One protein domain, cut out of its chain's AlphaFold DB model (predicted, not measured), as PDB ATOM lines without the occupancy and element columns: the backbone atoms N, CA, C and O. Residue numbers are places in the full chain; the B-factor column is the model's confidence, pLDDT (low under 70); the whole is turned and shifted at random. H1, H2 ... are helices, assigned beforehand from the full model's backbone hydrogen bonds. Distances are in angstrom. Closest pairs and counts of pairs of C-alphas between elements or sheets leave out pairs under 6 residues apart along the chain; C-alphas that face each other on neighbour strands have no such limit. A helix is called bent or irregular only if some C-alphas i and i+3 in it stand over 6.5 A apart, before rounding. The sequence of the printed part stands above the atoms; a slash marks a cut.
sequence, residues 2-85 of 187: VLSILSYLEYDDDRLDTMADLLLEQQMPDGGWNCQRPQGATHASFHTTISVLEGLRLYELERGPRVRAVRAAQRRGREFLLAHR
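Overview. This is residues 2 to 85 of the 187 residues of an uncharacterized protein of Candidatus Rokubacteria bacterium (UniProt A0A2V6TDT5). What shape? H3 and H4 make a helical hairpin; H1 packs on H3, and H2 packs on both. What else? The printed part has 84 residues with four named helices, H1 to H4, and no named strand. It is all helix, mostly crossed, and compact, with radius of gyration of the C-alphas 12.4 A and spans 34 by 25 by 18 A.

Arrangement. What touches? H1, residues 2 to 8, touches H2, residues 15 to 25; the closest C-alphas, Leu 3 and Leu 16, are 6.2 A apart. H3, residues 46 to 66, touches H4, residues 68 to 83; the closest, C-alphas 53 and 74, are 5.9 A apart. Which backbones pair? Every O i to N i+4 pair is within hydrogen-bond range in H1, H2 and H4; H3 has 15 of 17.

Along the chain. Where first? C-alpha 2 is at (-18.533, 41.754, 119.519). Which is irregular? H3, 26.9 A long: C-alphas 62 and 65 are 9.3 A apart.

Size, cuts and confidence. Any cut? The printed part has none. Low confidence? Residues 65 to 66 are under 70.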
ATOM      1  N   VAL A   2     -19.589  41.975 118.503       94.69
ATOM      2  CA  VAL A   2     -18.533  41.754 119.519       94.69
ATOM      3  C   VAL A   2     -17.649  42.994 119.676       94.69
ATOM      4  O   VAL A   2     -17.604  43.544 120.768       94.69
ATOM      5  N   LEU A   3     -17.087  43.506 118.571       95.25
ATOM      6  CA  LEU A   3     -16.283  44.738 118.563       95.25
ATOM      7  C   LEU A   3     -16.981  45.907 119.282       95.25
ATOM      8  O   LEU A   3     -16.405  46.513 120.167       95.25
ATOM      9  N   SER A   4     -18.258  46.170 118.973       94.62
ATOM     10  CA  SER A   4     -19.021  47.237 119.639       94.62
ATOM     11  C   SER A   4     -19.144  47.042 121.152       94.62
ATOM     12  O   SER A   4     -19.040  48.011 121.888       94.62
ATOM     13  N   ILE A   5     -19.399  45.817 121.625       95.12
ATOM     14  CA  ILE A   5     -19.599  45.559 123.060       95.12
ATOM     15  C   ILE A   5     -18.280  45.726 123.812       95.12
ATOM     16  O   ILE A   5     -18.249  46.407 124.831       95.12
ATOM     17  N   LEU A   6     -17.210  45.117 123.302       96.50
ATOM     18  CA  LEU A   6     -15.905  45.143 123.956       96.50
ATOM     19  C   LEU A   6     -15.298  46.550 123.940       96.50
ATOM     20  O   LEU A   6     -14.866  47.010 124.989       96.50
ATOM     21  N   SER A   7     -15.391  47.274 122.819       95.12
ATOM     22  CA  SER A   7     -14.925  48.664 122.760       95.12
ATOM     23  C   SER A   7     -15.751  49.620 123.616       95.12
ATOM     24  O   SER A   7     -15.205  50.564 124.172       95.12
ATOM     25  N   TYR A   8     -17.063  49.395 123.764       94.69
ATOM     26  CA  TYR A   8     -17.886  50.211 124.667       94.69
ATOM     27  C   TYR A   8     -17.498  50.029 126.139       94.69
ATOM     28  O   TYR A   8     -17.595  50.970 126.919       94.69
ATOM     29  N   LEU A   9     -17.106  48.812 126.522       96.00
ATOM     30  CA  LEU A   9     -16.666  48.488 127.878       96.00
ATOM     31  C   LEU A   9     -15.171  48.761 128.101       96.00
ATOM     32  O   LEU A   9     -14.683  48.429 129.177       96.00
ATOM     33  N   GLU A  10     -14.473  49.323 127.107       94.00
ATOM     34  CA  GLU A  10     -13.026  49.583 127.145       94.00
ATOM     35  C   GLU A  10     -12.234  48.326 127.550       94.00
ATOM     36  O   GLU A  10     -11.308  48.365 128.358       94.00
ATOM     37  N   TYR A  11     -12.660  47.171 127.029       94.75
ATOM     38  CA  TYR A  11     -12.033  45.896 127.346       94.75
ATOM     39  C   TYR A  11     -10.684  45.778 126.629       94.75
ATOM     40  O   TYR A  11     -10.634  45.691 125.402       94.75
ATOM     41  N   ASP A  12      -9.601  45.736 127.403       91.25
ATOM     42  CA  ASP A  12      -8.235  45.708 126.882       91.25
ATOM     43  C   ASP A  12      -7.878  44.336 126.276       91.25
ATOM     44  O   ASP A  12      -7.617  43.361 126.986       91.25
ATOM     45  N   ASP A  13      -7.939  44.245 124.945       92.94
ATOM     46  CA  ASP A  13      -7.613  43.048 124.171       92.94
ATOM     47  C   ASP A  13      -7.139  43.413 122.756       92.94
ATOM     48  O   ASP A  13      -7.871  44.029 121.972       92.94
ATOM     49  N   ASP A  14      -5.934  42.970 122.398       90.25
ATOM     50  CA  ASP A  14      -5.322  43.224 121.086       90.25
ATOM     51  C   ASP A  14      -6.135  42.635 119.918       90.25
ATOM     52  O   ASP A  14      -6.054  43.103 118.781       90.25
ATOM     53  N   ARG A  15      -6.984  41.628 120.168       95.25
ATOM     54  CA  ARG A  15      -7.828  41.026 119.120       95.25
ATOM     55  C   ARG A  15      -8.909  41.981 118.618       95.25
ATOM     56  O   ARG A  15      -9.496  41.714 117.566       95.25
ATOM     57  N   LEU A  16      -9.184  43.080 119.324       94.31
ATOM     58  CA  LEU A  16     -10.070  44.135 118.824       94.31
ATOM     59  C   LEU A  16      -9.507  44.781 117.557       94.31
ATOM     60  O   LEU A  16     -10.264  45.009 116.610       94.31
ATOM     61  N   ASP A  17      -8.191  44.965 117.497       93.69
ATOM     62  CA  ASP A  17      -7.511  45.527 116.335       93.69
ATOM     63  C   ASP A  17      -7.602  44.547 115.155       93.69
ATOM     64  O   ASP A  17      -7.999  44.929 114.055       93.69
ATOM     65  N   THR A  18      -7.415  43.244 115.409       95.06
ATOM     66  CA  THR A  18      -7.620  42.188 114.396       95.06
ATOM     67  C   THR A  18      -9.049  42.180 113.841       95.06
ATOM     68  O   THR A  18      -9.264  42.010 112.640       95.06
ATOM     69  N   MET A  19     -10.060  42.365 114.698       95.62
ATOM     70  CA  MET A  19     -11.452  42.457 114.248       95.62
ATOM     71  C   MET A  19     -11.696  43.715 113.411       95.62
ATOM     72  O   MET A  19     -12.430  43.649 112.425       95.62
ATOM     73  N   ALA A  20     -11.119  44.852 113.801       95.62
ATOM     74  CA  ALA A  20     -11.235  46.088 113.044       95.62
ATOM     75  C   ALA A  20     -10.585  45.951 111.660       95.62
ATOM     76  O   ALA A  20     -11.233  46.285 110.668       95.62
ATOM     77  N   ASP A  21      -9.382  45.384 111.578       95.12
ATOM     78  CA  ASP A  21      -8.668  45.152 110.319       95.12
ATOM     79  C   ASP A  21      -9.455  44.236 109.380       95.12
ATOM     80  O   ASP A  21      -9.685  44.591 108.221       95.12
ATOM     81  N   LEU A  22     -10.011  43.135 109.898       95.56
ATOM     82  CA  LEU A  22     -10.895  42.270 109.117       95.56
ATOM     83  C   LEU A  22     -12.099  43.047 108.559       95.56
ATOM     84  O   LEU A  22     -12.487  42.867 107.406       95.56
ATOM     85  N   LEU A  23     -12.716  43.929 109.349       96.75
ATOM     86  CA  LEU A  23     -13.824  44.750 108.857       96.75
ATOM     87  C   LEU A  23     -13.369  45.718 107.758       96.75
ATOM     88  O   LEU A  23     -14.116  45.920 106.803       96.75
ATOM     89  N   LEU A  24     -12.168  46.292 107.847       96.75
ATOM     90  CA  LEU A  24     -11.626  47.152 106.791       96.75
ATOM     91  C   LEU A  24     -11.415  46.373 105.488       96.75
ATOM     92  O   LEU A  24     -11.855  46.827 104.431       96.75
ATOM     93  N   GLU A  25     -10.824  45.182 105.565       95.69
ATOM     94  CA  GLU A  25     -10.580  44.306 104.411       95.69
ATOM     95  C   GLU A  25     -11.870  43.822 103.736       95.69
ATOM     96  O   GLU A  25     -11.926  43.635 102.519       95.69
ATOM     97  N   GLN A  26     -12.934  43.615 104.516       96.31
ATOM     98  CA  GLN A  26     -14.219  43.126 104.010       96.31
ATOM     99  C   GLN A  26     -15.129  44.237 103.460       96.31
ATOM    100  O   GLN A  26     -16.235  43.931 102.998       96.31
ATOM    101  N   GLN A  27     -14.708  45.508 103.494       98.00
ATOM    102  CA  GLN A  27     -15.510  46.603 102.949       98.00
ATOM    103  C   GLN A  27     -15.690  46.442 101.433       98.00
ATOM    104  O   GLN A  27     -14.735  46.289 100.672       98.00
ATOM    105  N   MET A  28     -16.938  46.492 100.978       97.88
ATOM    106  CA  MET A  28     -17.298  46.224  99.586       97.88
ATOM    107  C   MET A  28     -17.059  47.453  98.684       97.88
ATOM    108  O   MET A  28     -16.878  48.568  99.191       97.88
ATOM    109  N   PRO A  29     -17.038  47.299  97.340       97.19
ATOM    110  CA  PRO A  29     -16.817  48.420  96.418       97.19
ATOM    111  C   PRO A  29     -17.837  49.557  96.568       97.19
ATOM    112  O   PRO A  29     -17.460  50.726  96.527       97.19
ATOM    113  N   ASP A  30     -19.098  49.222  96.852       96.88
ATOM    114  CA  ASP A  30     -20.185  50.176  97.120       96.88
ATOM    115  C   ASP A  30     -20.088  50.868  98.495       96.88
ATOM    116  O   ASP A  30     -20.929  51.696  98.834       96.88
ATOM    117  N   GLY A  31     -19.049  50.564  99.280       98.00
ATOM    118  CA  GLY A  31     -18.726  51.221 100.545       98.00
ATOM    119  C   GLY A  31     -19.367  50.591 101.777       98.00
ATOM    120  O   GLY A  31     -18.936  50.893 102.890       98.00
ATOM    121  N   GLY A  32     -20.349  49.707 101.616       98.38
ATOM    122  CA  GLY A  32     -20.963  49.006 102.738       98.38
ATOM    123  C   GLY A  32     -20.308  47.656 103.041       98.38
ATOM    124  O   GLY A  32     -19.201  47.345 102.597       98.38
ATOM    125  N   TRP A  33     -21.026  46.835 103.807       98.62
ATOM    126  CA  TRP A  33     -20.638  45.471 104.172       98.62
ATOM    127  C   TRP A  33     -21.783  44.488 103.958       98.62
ATOM    128  O   TRP A  33     -22.956  44.854 104.045       98.62
ATOM    129  N   ASN A  34     -21.452  43.214 103.759       98.25
ATOM    130  CA  ASN A  34     -22.425  42.128 103.704       98.25
ATOM    131  C   ASN A  34     -21.880  40.879 104.405       98.25
ATOM    132  O   ASN A  34     -20.791  40.412 104.083       98.25
ATOM    133  N   CYS A  35     -22.642  40.312 105.343       95.44
ATOM    134  CA  CYS A  35     -22.263  39.060 106.003       95.44
ATOM    135  C   CYS A  35     -22.308  37.845 105.066       95.44
ATOM    136  O   CYS A  35     -21.680  36.841 105.373       95.44
ATOM    137  N   GLN A  36     -23.006  37.951 103.929       95.75
ATOM    138  CA  GLN A  36     -23.062  36.929 102.881       95.75
ATOM    139  C   GLN A  36     -21.925  37.059 101.850       95.75
ATOM    140  O   GLN A  36     -21.941  36.405 100.809       95.75
ATOM    141  N   ARG A  37     -20.933  37.931 102.091       92.38
ATOM    142  CA  ARG A  37     -19.782  38.104 101.192       92.38
ATOM    143  C   ARG A  37     -18.995  36.799 100.979       92.38
ATOM    144  O   ARG A  37     -18.704  36.508  99.822       92.38
ATOM    145  N   PRO A  38     -18.730  35.963 102.007       91.50
ATOM    146  CA  PRO A  38     -18.114  34.649 101.797       91.50
ATOM    147  C   PRO A  38     -18.956  33.700 100.928       91.50
ATOM    148  O   PRO A  38     -18.418  32.774 100.336       91.50
ATOM    149  N   GLN A  39     -20.267  33.938 100.831       93.88
ATOM    150  CA  GLN A  39     -21.215  33.186 100.004       93.88
ATOM    151  C   GLN A  39     -21.439  33.827  98.619       93.88
ATOM    152  O   GLN A  39     -22.347  33.430  97.896       93.88
ATOM    153  N   GLY A  40     -20.624  34.817  98.234       94.69
ATOM    154  CA  GLY A  40     -20.647  35.418  96.897       94.69
ATOM    155  C   GLY A  40     -21.507  36.675  96.755       94.69
ATOM    156  O   GLY A  40     -21.765  37.107  95.632       94.69
ATOM    157  N   ALA A  41     -21.954  37.298  97.851       95.19
ATOM    158  CA  ALA A  41     -22.675  38.566  97.757       95.19
ATOM    159  C   ALA A  41     -21.812  39.669  97.114       95.19
ATOM    160  O   ALA A  41     -20.707  39.961  97.571       95.19
ATOM    161  N   THR A  42     -22.358  40.328  96.090       94.62
ATOM    162  CA  THR A  42     -21.685  41.389  95.317       94.62
ATOM    163  C   THR A  42     -22.081  42.807  95.731       94.62
ATOM    164  O   THR A  42     -21.416  43.765  95.345       94.62
ATOM    165  N   HIS A  43     -23.124  42.945  96.553       95.19
ATOM    166  CA  HIS A  43     -23.617  44.219  97.081       95.19
ATOM    167  C   HIS A  43     -23.670  44.214  98.607       95.19
ATOM    168  O   HIS A  43     -23.948  43.178  99.223       95.19
ATOM    169  N   ALA A  44     -23.445  45.373  99.217       97.62
ATOM    170  CA  ALA A  44     -23.593  45.563 100.647       97.62
ATOM    171  C   ALA A  44     -25.052  45.435 101.109       97.62
ATOM    172  O   ALA A  44     -26.008  45.610 100.352       97.62
ATOM    173  N   SER A  45     -25.226  45.137 102.396       97.69
ATOM    174  CA  SER A  45     -26.527  45.092 103.056       97.69
ATOM    175  C   SER A  45     -26.635  46.178 104.125       97.69
ATOM    176  O   SER A  45     -25.663  46.516 104.801       97.69
ATOM    177  N   PHE A  46     -27.846  46.690 104.334       98.44
ATOM    178  CA  PHE A  46     -28.131  47.689 105.370       98.44
ATOM    179  C   PHE A  46     -27.854  47.153 106.774       98.44
ATOM    180  O   PHE A  46     -27.213  47.823 107.579       98.44
ATOM    181  N   HIS A  47     -28.291  45.919 107.042       98.12
ATOM    182  CA  HIS A  47     -28.149  45.253 108.336       98.12
ATOM    183  C   HIS A  47     -26.687  45.110 108.768       98.12
ATOM    184  O   HIS A  47     -26.322  45.466 109.893       98.12
ATOM    185  N   THR A  48     -25.838  44.607 107.867       98.31
ATOM    186  CA  THR A  48     -24.411  44.465 108.153       98.31
ATOM    187  C   THR A  48     -23.749  45.836 108.220       98.31
ATOM    188  O   THR A  48     -23.019  46.093 109.171       98.31
ATOM    189  N   THR A  49     -24.050  46.737 107.279       98.69
ATOM    190  CA  THR A  49     -23.408  48.056 107.220       98.69
ATOM    191  C   THR A  49     -23.634  48.871 108.490       98.69
ATOM    192  O   THR A  49     -22.659  49.341 109.068       98.69
ATOM    193  N   ILE A  50     -24.872  48.989 108.991       98.69
ATOM    194  CA  ILE A  50     -25.115  49.746 110.232       98.69
ATOM    195  C   ILE A  50     -24.426  49.103 111.442       98.69
ATOM    196  O   ILE A  50     -23.835  49.799 112.262       98.69
ATOM    197  N   SER A  51     -24.421  47.769 111.515       98.31
ATOM    198  CA  SER A  51     -23.787  47.040 112.618       98.31
ATOM    199  C   SER A  51     -22.263  47.198 112.623       98.31
ATOM    200  O   SER A  51     -21.651  47.205 113.691       98.31
ATOM    201  N   VAL A  52     -21.642  47.309 111.444       98.44
ATOM    202  CA  VAL A  52     -20.204  47.576 111.304       98.44
ATOM    203  C   VAL A  52     -19.889  49.037 111.614       98.44
ATOM    204  O   VAL A  52     -18.945  49.294 112.354       98.44
ATOM    205  N   LEU A  53     -20.696  49.985 111.130       98.56
ATOM    206  CA  LEU A  53     -20.529  51.413 111.418       98.56
ATOM    207  C   LEU A  53     -20.554  51.718 112.921       98.56
ATOM    208  O   LEU A  53     -19.698  52.449 113.413       98.56
ATOM    209  N   GLU A  54     -21.502  51.142 113.659       98.12
ATOM    210  CA  GLU A  54     -21.580  51.291 115.117       98.12
ATOM    211  C   GLU A  54     -20.367  50.677 115.829       98.12
ATOM    212  O   GLU A  54     -19.805  51.298 116.729       98.12
ATOM    213  N   GLY A  55     -19.922  49.489 115.401       97.25
ATOM    214  CA  GLY A  55     -18.731  48.841 115.956       97.25
ATOM    215  C   GLY A  55     -17.458  49.644 115.721       97.25
ATOM    216  O   GLY A  55     -16.729  49.929 116.665       97.25
ATOM    217  N   LEU A  56     -17.225  50.070 114.479       97.19
ATOM    218  CA  LEU A  56     -16.063  50.874 114.108       97.19
ATOM    219  C   LEU A  56     -16.053  52.246 114.787       97.19
ATOM    220  O   LEU A  56     -14.978  52.771 115.062       97.19
ATOM    221  N   ARG A  57     -17.224  52.829 115.066       96.38
ATOM    222  CA  ARG A  57     -17.321  54.082 115.820       96.38
ATOM    223  C   ARG A  57     -16.863  53.906 117.266       96.38
ATOM    224  O   ARG A  57     -16.090  54.725 117.747       96.38
ATOM    225  N   LEU A  58     -17.341  52.871 117.953       96.19
ATOM    226  CA  LEU A  58     -16.955  52.616 119.344       96.19
ATOM    227  C   LEU A  58     -15.467  52.272 119.447       96.19
ATOM    228  O   LEU A  58     -14.771  52.843 120.276       96.19
ATOM    229  N   TYR A  59     -14.968  51.450 118.526       95.56
ATOM    230  CA  TYR A  59     -13.542  51.153 118.409       95.56
ATOM    231  C   TYR A  59     -12.685  52.409 118.171       95.56
ATOM    232  O   TYR A  59     -11.646  52.589 118.798       95.56
ATOM    233  N   GLU A  60     -13.123  53.328 117.302       94.88
ATOM    234  CA  GLU A  60     -12.424  54.602 117.080       94.88
ATOM    235  C   GLU A  60     -12.386  55.481 118.340       94.88
ATOM    236  O   GLU A  60     -11.385  56.153 118.587       94.88
ATOM    237  N   LEU A  61     -13.473  55.514 119.118       93.06
ATOM    238  CA  LEU A  61     -13.530  56.282 120.364       93.06
ATOM    239  C   LEU A  61     -12.554  55.732 121.408       93.06
ATOM    240  O   LEU A  61     -11.883  56.518 122.067       93.06
ATOM    241  N   GLU A  62     -12.445  54.409 121.497       91.44
ATOM    242  CA  GLU A  62     -11.563  53.701 122.426       91.44
ATOM    243  C   GLU A  62     -10.077  53.821 122.034       91.44
ATOM    244  O   GLU A  62      -9.241  54.236 122.831       91.44
ATOM    245  N   ARG A  63      -9.722  53.494 120.783       88.44
ATOM    246  CA  ARG A  63      -8.322  53.504 120.303       88.44
ATOM    247  C   ARG A  63      -7.822  54.895 119.904       88.44
ATOM    248  O   ARG A  63      -6.627  55.106 119.668       88.44
ATOM    249  N   GLY A  64      -8.728  55.863 119.803       75.94
ATOM    250  CA  GLY A  64      -8.424  57.247 119.484       75.94
ATOM    251  C   GLY A  64      -8.036  57.499 118.013       75.94
ATOM    252  O   GLY A  64      -8.241  56.672 117.124       75.94
ATOM    253  N   PRO A  65      -7.448  58.672 117.703       61.81
ATOM    254  CA  PRO A  65      -7.234  59.160 116.331       61.81
ATOM    255  C   PRO A  65      -6.287  58.332 115.446       61.81
ATOM    256  O   PRO A  65      -6.091  58.679 114.278       61.81
ATOM    257  N   ARG A  66      -5.677  57.268 115.984       62.88
ATOM    258  CA  ARG A  66      -4.663  56.444 115.307       62.88
ATOM    259  C   ARG A  66      -5.228  55.641 114.128       62.88
ATOM    260  O   ARG A  66      -4.471  55.235 113.254       62.88
ATOM    261  N   VAL A  67      -6.550  55.517 114.011       77.56
ATOM    262  CA  VAL A  67      -7.208  54.701 112.979       77.56
ATOM    263  C   VAL A  67      -7.809  55.532 111.837       77.56
ATOM    264  O   VAL A  67      -9.015  55.545 111.579       77.56
ATOM    265  N   ARG A  68      -6.948  56.233 111.080       87.12
ATOM    266  CA  ARG A  68      -7.357  56.992 109.874       87.12
ATOM    267  C   ARG A  68      -8.132  56.136 108.864       87.12
ATOM    268  O   ARG A  68      -9.109  56.620 108.289       87.12
ATOM    269  N   ALA A  69      -7.721  54.880 108.682       93.62
ATOM    270  CA  ALA A  69      -8.394  53.923 107.804       93.62
ATOM    271  C   ALA A  69      -9.831  53.631 108.268       93.62
ATOM    272  O   ALA A  69     -10.753  53.663 107.455       93.62
ATOM    273  N   VAL A  70     -10.053  53.485 109.579       95.38
ATOM    274  CA  VAL A  70     -11.391  53.303 110.165       95.38
ATOM    275  C   VAL A  70     -12.295  54.495 109.882       95.38
ATOM    276  O   VAL A  70     -13.427  54.312 109.438       95.38
ATOM    277  N   ARG A  71     -11.800  55.729 110.036       94.88
ATOM    278  CA  ARG A  71     -12.579  56.929 109.681       94.88
ATOM    279  C   ARG A  71     -12.959  56.953 108.202       94.88
ATOM    280  O   ARG A  71     -14.073  57.350 107.861       94.88
ATOM    281  N   ALA A  72     -12.041  56.558 107.319       95.94
ATOM    282  CA  ALA A  72     -12.303  56.479 105.884       95.94
ATOM    283  C   ALA A  72     -13.359  55.415 105.556       95.94
ATOM    284  O   ALA A  72     -14.318  55.713 104.842       95.94
ATOM    285  N   ALA A  73     -13.242  54.223 106.145       97.69
ATOM    286  CA  ALA A  73     -14.218  53.155 105.984       97.69
ATOM    287  C   ALA A  73     -15.600  53.574 106.500       97.69
ATOM    288  O   ALA A  73     -16.594  53.430 105.789       97.69
ATOM    289  N   GLN A  74     -15.664  54.190 107.680       97.94
ATOM    290  CA  GLN A  74     -16.902  54.732 108.230       97.94
ATOM    291  C   GLN A  74     -17.559  55.774 107.304       97.94
ATOM    292  O   GLN A  74     -18.775  55.748 107.115       97.94
ATOM    293  N   ARG A  75     -16.780  56.682 106.689       97.75
ATOM    294  CA  ARG A  75     -17.315  57.650 105.709       97.75
ATOM    295  C   ARG A  75     -17.934  56.949 104.501       97.75
ATOM    296  O   ARG A  75     -19.053  57.284 104.133       97.75
ATOM    297  N   ARG A  76     -17.246  55.955 103.930       98.56
ATOM    298  CA  ARG A  76     -17.762  55.162 102.801       98.56
ATOM    299  C   ARG A  76     -19.032  54.387 103.164       98.56
ATOM    300  O   ARG A  76     -19.973  54.369 102.381       98.56
ATOM    301  N   GLY A  77     -19.097  53.817 104.367       98.62
ATOM    302  CA  GLY A  77     -20.287  53.112 104.849       98.62
ATOM    303  C   GLY A  77     -21.492  54.028 105.059       98.62
ATOM    304  O   GLY A  77     -22.618  53.659 104.730       98.62
ATOM    305  N   ARG A  78     -21.275  55.248 105.565       98.69
ATOM    306  CA  ARG A  78     -22.340  56.259 105.636       98.69
ATOM    307  C   ARG A  78     -22.786  56.704 104.250       98.69
ATOM    308  O   ARG A  78     -23.986  56.824 104.032       98.69
ATOM    309  N   GLU A  79     -21.858  56.889 103.316       98.56
ATOM    310  CA  GLU A  79     -22.198  57.235 101.933       98.56
ATOM    311  C   GLU A  79     -23.027  56.135 101.258       98.56
ATOM    312  O   GLU A  79     -24.011  56.454 100.601       98.56
ATOM    313  N   PHE A  80     -22.733  54.852 101.509       98.50
ATOM    314  CA  PHE A  80     -23.597  53.748 101.079       98.50
ATOM    315  C   PHE A  80     -25.044  53.937 101.566       98.50
ATOM    316  O   PHE A  80     -25.977  53.846 100.769       98.50
ATOM    317  N   LEU A  81     -25.251  54.240 102.852       98.62
ATOM    318  CA  LEU A  81     -26.596  54.470 103.391       98.62
ATOM    319  C   LEU A  81     -27.251  55.724 102.785       98.62
ATOM    320  O   LEU A  81     -28.441  55.701 102.466       98.62
ATOM    321  N   LEU A  82     -26.489  56.804 102.586       98.50
ATOM    322  CA  LEU A  82     -26.981  58.057 102.004       98.50
ATOM    323  C   LEU A  82     -27.357  57.919 100.524       98.50
ATOM    324  O   LEU A  82     -28.387  58.451 100.110       98.50
ATOM    325  N   ALA A  83     -26.580  57.175  99.732       97.69
ATOM    326  CA  ALA A  83     -26.878  56.875  98.329       97.69
ATOM    327  C   ALA A  83     -28.245  56.189  98.154       97.69
ATOM    328  O   ALA A  83     -28.882  56.304  97.110       97.69
ATOM    329  N   HIS A  84     -28.720  55.534  99.211       98.38
ATOM    330  CA  HIS A  84     -30.016  54.879  99.285       98.38
ATOM    331  C   HIS A  84     -31.065  55.671 100.076       98.38
ATOM    332  O   HIS A  84     -32.116  55.129 100.407       98.38
ATOM    333  N   ARG A  85     -30.791  56.930 100.447       98.38
ATOM    334  CA  ARG A  85     -31.677  57.739 101.308       98.38
ATOM    335  C   ARG A  85     -32.147  56.957 102.544       98.38
ATOM    336  O   ARG A  85     -33.310  57.004 102.922       98.38
TER     337      ARG A  85